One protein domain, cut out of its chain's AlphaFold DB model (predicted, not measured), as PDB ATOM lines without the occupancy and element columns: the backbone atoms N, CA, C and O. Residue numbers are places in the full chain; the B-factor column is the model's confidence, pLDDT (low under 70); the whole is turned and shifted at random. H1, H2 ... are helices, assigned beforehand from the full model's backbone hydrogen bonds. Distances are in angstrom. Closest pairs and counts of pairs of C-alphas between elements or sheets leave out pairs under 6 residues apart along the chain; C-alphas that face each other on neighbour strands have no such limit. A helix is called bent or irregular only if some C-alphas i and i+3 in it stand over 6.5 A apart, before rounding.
ATOM      1  N   THR A  78      41.034  41.909  57.316       92.56
ATOM      2  CA  THR A  78      39.994  40.891  57.136       92.56
ATOM      3  C   THR A  78      38.730  41.517  56.565       92.56
ATOM      4  O   THR A  78      38.213  42.473  57.135       92.56
ATOM      5  N   ILE A  79      38.201  40.937  55.490       92.12
ATOM      6  CA  ILE A  79      36.919  41.323  54.894       92.12
ATOM      7  C   ILE A  79      35.963  40.142  55.040       92.12
ATOM      8  O   ILE A  79      36.335  38.996  54.767       92.12
ATOM      9  N   PHE A  80      34.735  40.414  55.471       95.19
ATOM     10  CA  PHE A  80      33.692  39.401  55.550       95.19
ATOM     11  C   PHE A  80      32.972  39.281  54.209       95.19
ATOM     12  O   PHE A  80      32.471  40.259  53.666       95.19
ATOM     13  N   ILE A  81      32.907  38.057  53.695       95.56
ATOM     14  CA  ILE A  81      32.127  37.687  52.513       95.56
ATOM     15  C   ILE A  81      31.347  36.410  52.813       95.56
ATOM     16  O   ILE A  81      31.693  35.660  53.730       95.56
ATOM     17  N   SER A  82      30.298  36.145  52.036       97.44
ATOM     18  CA  SER A  82      29.552  34.897  52.181       97.44
ATOM     19  C   SER A  82      30.441  33.694  51.855       97.44
ATOM     20  O   SER A  82      31.342  33.758  51.011       97.44
ATOM     21  N   ARG A  83      30.177  32.564  52.520       96.88
ATOM     22  CA  ARG A  83      30.905  31.315  52.263       96.88
ATOM     23  C   ARG A  83      30.769  30.879  50.804       96.88
ATOM     24  O   ARG A  83      31.770  30.545  50.186       96.88
ATOM     25  N   THR A  84      29.555  30.934  50.258       97.62
ATOM     26  CA  THR A  84      29.282  30.562  48.864       97.62
ATOM     27  C   THR A  84      30.117  31.389  47.892       97.62
ATOM     28  O   THR A  84      30.784  30.820  47.037       97.62
ATOM     29  N   LEU A  85      30.173  32.713  48.081       96.56
ATOM     30  CA  LEU A  85      30.977  33.590  47.230       96.56
ATOM     31  C   LEU A  85      32.470  33.268  47.342       96.56
ATOM     32  O   LEU A  85      33.170  33.196  46.335       96.56
ATOM     33  N   ARG A  86      32.967  33.034  48.563       96.50
ATOM     34  CA  ARG A  86      34.361  32.625  48.778       96.50
ATOM     35  C   ARG A  86      34.686  31.339  48.016       96.50
ATOM     36  O   ARG A  86      35.755  31.252  47.418       96.50
ATOM     37  N   ASP A  87      33.791  30.358  48.062       96.69
ATOM     38  CA  ASP A  87      33.982  29.056  47.424       96.69
ATOM     39  C   ASP A  87      33.932  29.174  45.885       96.69
ATOM     40  O   ASP A  87      34.751  28.569  45.197       96.69
ATOM     41  N   GLU A  88      33.058  30.021  45.333       95.75
ATOM     42  CA  GLU A  88      33.032  30.333  43.894       95.75
ATOM     43  C   GLU A  88      34.326  31.009  43.424       95.75
ATOM     44  O   GLU A  88      34.920  30.602  42.421       95.75
ATOM     45  N   VAL A  89      34.814  31.999  44.176       95.19
ATOM     46  CA  VAL A  89      36.086  32.673  43.875       95.19
ATOM     47  C   VAL A  89      37.254  31.692  43.945       95.19
ATOM     48  O   VAL A  89      38.138  31.707  43.091       95.19
ATOM     49  N   ASP A  90      37.261  30.807  44.935       94.94
ATOM     50  CA  ASP A  90      38.295  29.789  45.098       94.94
ATOM     51  C   ASP A  90      38.350  28.817  43.901       94.94
ATOM     52  O   ASP A  90      39.441  28.464  43.445       94.94
ATOM     53  N   VAL A  91      37.203  28.458  43.312       95.06
ATOM     54  CA  VAL A  91      37.152  27.676  42.061       95.06
ATOM     55  C   VAL A  91      37.791  28.436  40.898       95.06
ATOM     56  O   VAL A  91      38.573  27.850  40.143       95.06
ATOM     57  N   VAL A  92      37.498  29.732  40.751       92.44
ATOM     58  CA  VAL A  92      38.084  30.584  39.700       92.44
ATOM     59  C   VAL A  92      39.601  30.666  39.860       92.44
ATOM     60  O   VAL A  92      40.339  30.374  38.917       92.44
ATOM     61  N   VAL A  93      40.075  30.982  41.066       93.06
ATOM     62  CA  VAL A  93      41.506  31.110  41.376       93.06
ATOM     63  C   VAL A  93      42.253  29.810  41.101       93.06
ATOM     64  O   VAL A  93      43.312  29.839  40.487       93.06
ATOM     65  N   ARG A  94      41.701  28.653  41.479       91.25
ATOM     66  CA  ARG A  94      42.358  27.358  41.235       91.25
ATOM     67  C   ARG A  94      42.381  26.942  39.773       91.25
ATOM     68  O   ARG A  94      43.267  26.190  39.374       91.25
ATOM     69  N   ARG A  95      41.378  27.351  38.996       90.75
ATOM     70  CA  ARG A  95      41.226  26.916  37.605       90.75
ATOM     71  C   ARG A  95      41.960  27.818  36.621       90.75
ATOM     72  O   ARG A  95      42.414  27.319  35.595       90.75
ATOM     73  N   LEU A  96      42.027  29.117  36.902       87.94
ATOM     74  CA  LEU A  96      42.606  30.110  35.998       87.94
ATOM     75  C   LEU A  96      43.844  30.808  36.566       87.94
ATOM     76  O   LEU A  96      44.624  31.349  35.790       87.94
ATOM     77  N   GLY A  97      44.002  30.844  37.888       84.94
ATOM     78  CA  GLY A  97      45.088  31.560  38.546       84.94
ATOM     79  C   GLY A  97      46.377  30.755  38.665       84.94
ATOM     80  O   GLY A  97      46.400  29.525  38.581       84.94
ATOM     81  N   ASP A  98      47.465  31.477  38.915       83.75
ATOM     82  CA  ASP A  98      48.763  30.884  39.206       83.75
ATOM     83  C   ASP A  98      48.799  30.200  40.575       83.75
ATOM     84  O   ASP A  98      48.065  30.538  41.504       83.75
ATOM     85  N   ARG A  99      49.773  29.301  40.753       80.44
ATOM     86  CA  ARG A  99      50.005  28.544  42.000       80.44
ATOM     87  C   ARG A  99      50.136  29.396  43.271       80.44
ATOM     88  O   ARG A  99      50.038  28.851  44.366       80.44
ATOM     89  N   LYS A 100      50.440  30.688  43.135       85.94
ATOM     90  CA  LYS A 100      50.661  31.628  44.246       85.94
ATOM     91  C   LYS A 100      49.488  32.580  44.474       85.94
ATOM     92  O   LYS A 100      49.512  33.323  45.455       85.94
ATOM     93  N   LEU A 101      48.479  32.569  43.603       91.44
ATOM     94  CA  LEU A 101      47.319  33.429  43.760       91.44
ATOM     95  C   LEU A 101      46.395  32.864  44.841       91.44
ATOM     96  O   LEU A 101      46.065  31.681  44.858       91.44
ATOM     97  N   SER A 102      45.972  33.734  45.751       92.12
ATOM     98  CA  SER A 102      44.990  33.407  46.784       92.12
ATOM     99  C   SER A 102      43.658  34.086  46.488       92.12
ATOM    100  O   SER A 102      43.608  35.054  45.731       92.12
ATOM    101  N   VAL A 103      42.588  33.631  47.147       93.56
ATOM    102  CA  VAL A 103      41.282  34.314  47.138       93.56
ATOM    103  C   VAL A 103      41.434  35.785  47.527       93.56
ATOM    104  O   VAL A 103      40.928  36.657  46.832       93.56
ATOM    105  N   SER A 104      42.193  36.074  48.588       92.56
ATOM    106  CA  SER A 104      42.470  37.451  49.012       92.56
ATOM    107  C   SER A 104      43.211  38.249  47.939       92.56
ATOM    108  O   SER A 104      42.897  39.412  47.731       92.56
ATOM    109  N   GLY A 105      44.156  37.626  47.229       93.44
ATOM    110  CA  GLY A 105      44.863  38.267  46.119       93.44
ATOM    111  C   GLY A 105      43.960  38.572  44.926       93.44
ATOM    112  O   GLY A 105      44.034  39.658  44.365       93.44
ATOM    113  N   PHE A 106      43.065  37.653  44.572       94.44
ATOM    114  CA  PHE A 106      42.078  37.904  43.525       94.44
ATOM    115  C   PHE A 106      41.134  39.052  43.896       94.44
ATOM    116  O   PHE A 106      40.908  39.947  43.087       94.44
ATOM    117  N   VAL A 107      40.619  39.051  45.129       94.38
ATOM    118  CA  VAL A 107      39.723  40.109  45.618       94.38
ATOM    119  C   VAL A 107      40.431  41.464  45.639       94.38
ATOM    120  O   VAL A 107      39.853  42.442  45.184       94.38
ATOM    121  N   GLU A 108      41.685  41.526  46.089       94.62
ATOM    122  CA  GLU A 108      42.500  42.749  46.041       94.62
ATOM    123  C   GLU A 108      42.600  43.307  44.612       94.62
ATOM    124  O   GLU A 108      42.349  44.490  44.389       94.62
ATOM    125  N   ASN A 109      42.918  42.461  43.626       94.06
ATOM    126  CA  ASN A 109      43.014  42.899  42.232       94.06
ATOM    127  C   ASN A 109      41.665  43.358  41.678       94.06
ATOM    128  O   ASN A 109      41.601  44.362  40.974       94.06
ATOM    129  N   LEU A 110      40.591  42.637  42.007       93.75
ATOM    130  CA  LEU A 110      39.238  42.978  41.585       93.75
ATOM    131  C   LEU A 110      38.825  44.351  42.117       93.75
ATOM    132  O   LEU A 110      38.360  45.191  41.354       93.75
ATOM    133  N   VAL A 111      39.039  44.592  43.412       93.62
ATOM    134  CA  VAL A 111      38.733  45.877  44.043       93.62
ATOM    135  C   VAL A 111      39.607  46.982  43.453       93.62
ATOM    136  O   VAL A 111      39.100  48.056  43.151       93.62
ATOM    137  N   ARG A 112      40.898  46.727  43.217       92.88
ATOM    138  CA  ARG A 112      41.806  47.708  42.608       92.88
ATOM    139  C   ARG A 112      41.390  48.095  41.189       92.88
ATOM    140  O   ARG A 112      41.376  49.282  40.878       92.88
ATOM    141  N   ALA A 113      41.058  47.118  40.349       92.00
ATOM    142  CA  ALA A 113      40.575  47.364  38.992       92.00
ATOM    143  C   ALA A 113      39.256  48.145  39.023       92.00
ATOM    144  O   ALA A 113      39.145  49.184  38.383       92.00
ATOM    145  N   HIS A 114      38.312  47.723  39.869       93.06
ATOM    146  CA  HIS A 114      37.040  48.416  40.042       93.06
ATOM    147  C   HIS A 114      37.232  49.873  40.488       93.06
ATOM    148  O   HIS A 114      36.673  50.787  39.893       93.06
ATOM    149  N   LEU A 115      38.075  50.134  41.487       91.50
ATOM    150  CA  LEU A 115      38.355  51.506  41.917       91.50
ATOM    151  C   LEU A 115      39.033  52.334  40.822       91.50
ATOM    152  O   LEU A 115      38.746  53.519  40.707       91.50
ATOM    153  N   SER A 116      39.912  51.729  40.018       89.44
ATOM    154  CA  SER A 116      40.562  52.413  38.896       89.44
ATOM    155  C   SER A 116      39.560  52.818  37.814       89.44
ATOM    156  O   SER A 116      39.636  53.937  37.311       89.44
ATOM    157  N   ASP A 117      38.621  51.935  37.477       88.69
ATOM    158  CA  ASP A 117      37.614  52.185  36.441       88.69
ATOM    159  C   ASP A 117      36.617  53.272  36.874       88.69
ATOM    160  O   ASP A 117      36.211  54.106  36.066       88.69
ATOM    161  N   TYR A 118      36.271  53.308  38.166       89.44
ATOM    162  CA  TYR A 118      35.243  54.196  38.716       89.44
ATOM    163  C   TYR A 118      35.782  55.429  39.457       89.44
ATOM    164  O   TYR A 118      34.986  56.235  39.937       89.44
ATOM    165  N   ALA A 119      37.102  55.635  39.544       82.56
ATOM    166  CA  ALA A 119      37.702  56.740  40.306       82.56
ATOM    167  C   ALA A 119      37.089  58.113  39.966       82.56
ATOM    168  O   ALA A 119      36.728  58.880  40.858       82.56
ATOM    169  N   SER A 120      36.901  58.386  38.672       77.00
ATOM    170  CA  SER A 120      36.321  59.644  38.183       77.00
ATOM    171  C   SER A 120      34.840  59.813  38.552       77.00
ATOM    172  O   SER A 120      34.379  60.935  38.758       77.00
ATOM    173  N   GLU A 121      34.085  58.716  38.635       81.38
ATOM    174  CA  GLU A 121      32.658  58.730  38.986       81.38
ATOM    175  C   GLU A 121      32.459  58.899  40.497       81.38
ATOM    176  O   GLU A 121      31.612  59.682  40.932       81.38
ATOM    177  N   LEU A 122      33.301  58.237  41.297       80.88
ATOM    178  CA  LEU A 122      33.297  58.340  42.757       80.88
ATOM    179  C   LEU A 122      33.592  59.773  43.230       80.88
ATOM    180  O   LEU A 122      32.929  60.271  44.145       80.88
ATOM    181  N   ASP A 123      34.522  60.469  42.573       77.75
ATOM    182  CA  ASP A 123      34.802  61.885  42.844       77.75
ATOM    183  C   ASP A 123      33.608  62.798  42.512       77.75
ATOM    184  O   ASP A 123      33.395  63.823  43.169       77.75
ATOM    185  N   GLY A 124      32.796  62.417  41.522       75.56
ATOM    186  CA  GLY A 124      31.557  63.107  41.173       75.56
ATOM    187  C   GLY A 124      30.496  63.008  42.270       75.56
ATOM    188  O   GLY A 124      29.866  64.013  42.599       75.56
ATOM    189  N   TRP A 125      30.332  61.833  42.882       78.12
ATOM    190  CA  TRP A 125      29.358  61.615  43.960       78.12
ATOM    191  C   TRP A 125      29.757  62.272  45.278       78.12
ATOM    192  O   TRP A 125      28.890  62.684  46.036       78.12
ATOM    193  N   LYS A 126      31.058  62.436  45.536       66.31
ATOM    194  CA  LYS A 126      31.552  63.155  46.722       66.31
ATOM    195  C   LYS A 126      31.230  64.656  46.695       66.31
ATOM    196  O   LYS A 126      31.296  65.312  47.732       66.31
ATOM    197  N   ARG A 127      30.958  65.213  45.511       61.81
ATOM    198  CA  ARG A 127      30.723  66.649  45.312       61.81
ATOM    199  C   ARG A 127      29.237  67.029  45.219       61.81
ATOM    200  O   ARG A 127      28.956  68.219  45.083       61.81
ATOM    201  N   MET A 128      28.320  66.059  45.291       53.72
ATOM    202  CA  MET A 128      26.886  66.307  45.511       53.72
ATOM    203  C   MET A 128      26.583  66.407  47.004       53.72
ATOM    204  O   MET A 128      25.723  67.242  47.350       53.72
TER     205      MET A 128
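AT A GLANCE: This is residues 78 to 128 of the 128 residues of the protein "Conjugative transposon protein TraB" of Mucinivorans hirudinis (UniProt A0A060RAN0). A long, kinked helix, H2, starts beside the middle of a shorter helix, H1, and runs away from it as the stem of a rough T; residues 108 to 128 stick out free. The 51 printed residues hold two named helices, H1 then H2, and no named strand: all helix. The whole is loose, with a radius of gyration of the C-alphas of 14.1 A, and elongated, spanning 42 by 22 by 16 A.

HOW THE PARTS SIT: H2, residues 103 to 125, touches H1, residues 83 to 96, with residues 103 to 106 alone; the closest C-alphas, of Asp 90 and Val 103, are 5.8 A apart. Their lines stand about perpendicular, at 74 degrees. H2 has a kink of 64 degrees near residue 118 and is irregular, with C-alphas 117 and 120 7.8 A apart; its line is rough. In H1 every O i to N i+4 pair is within hydrogen-bond range, in H2 16 of 19.

IN THESE COORDINATES: H2 runs 30.0 A from C-alpha 103 at (41.282, 34.314, 47.138) to C-alpha 125 at (29.358, 61.615, 43.960). H1 measures 20.1 A.

THE WHOLE: The farthest C-alphas, of Arg 99 and Met 128, are 44.4 A apart. The printed part has no cut, and the link H1 to H2 is short. Residues 126 to 128 are under pLDDT 70.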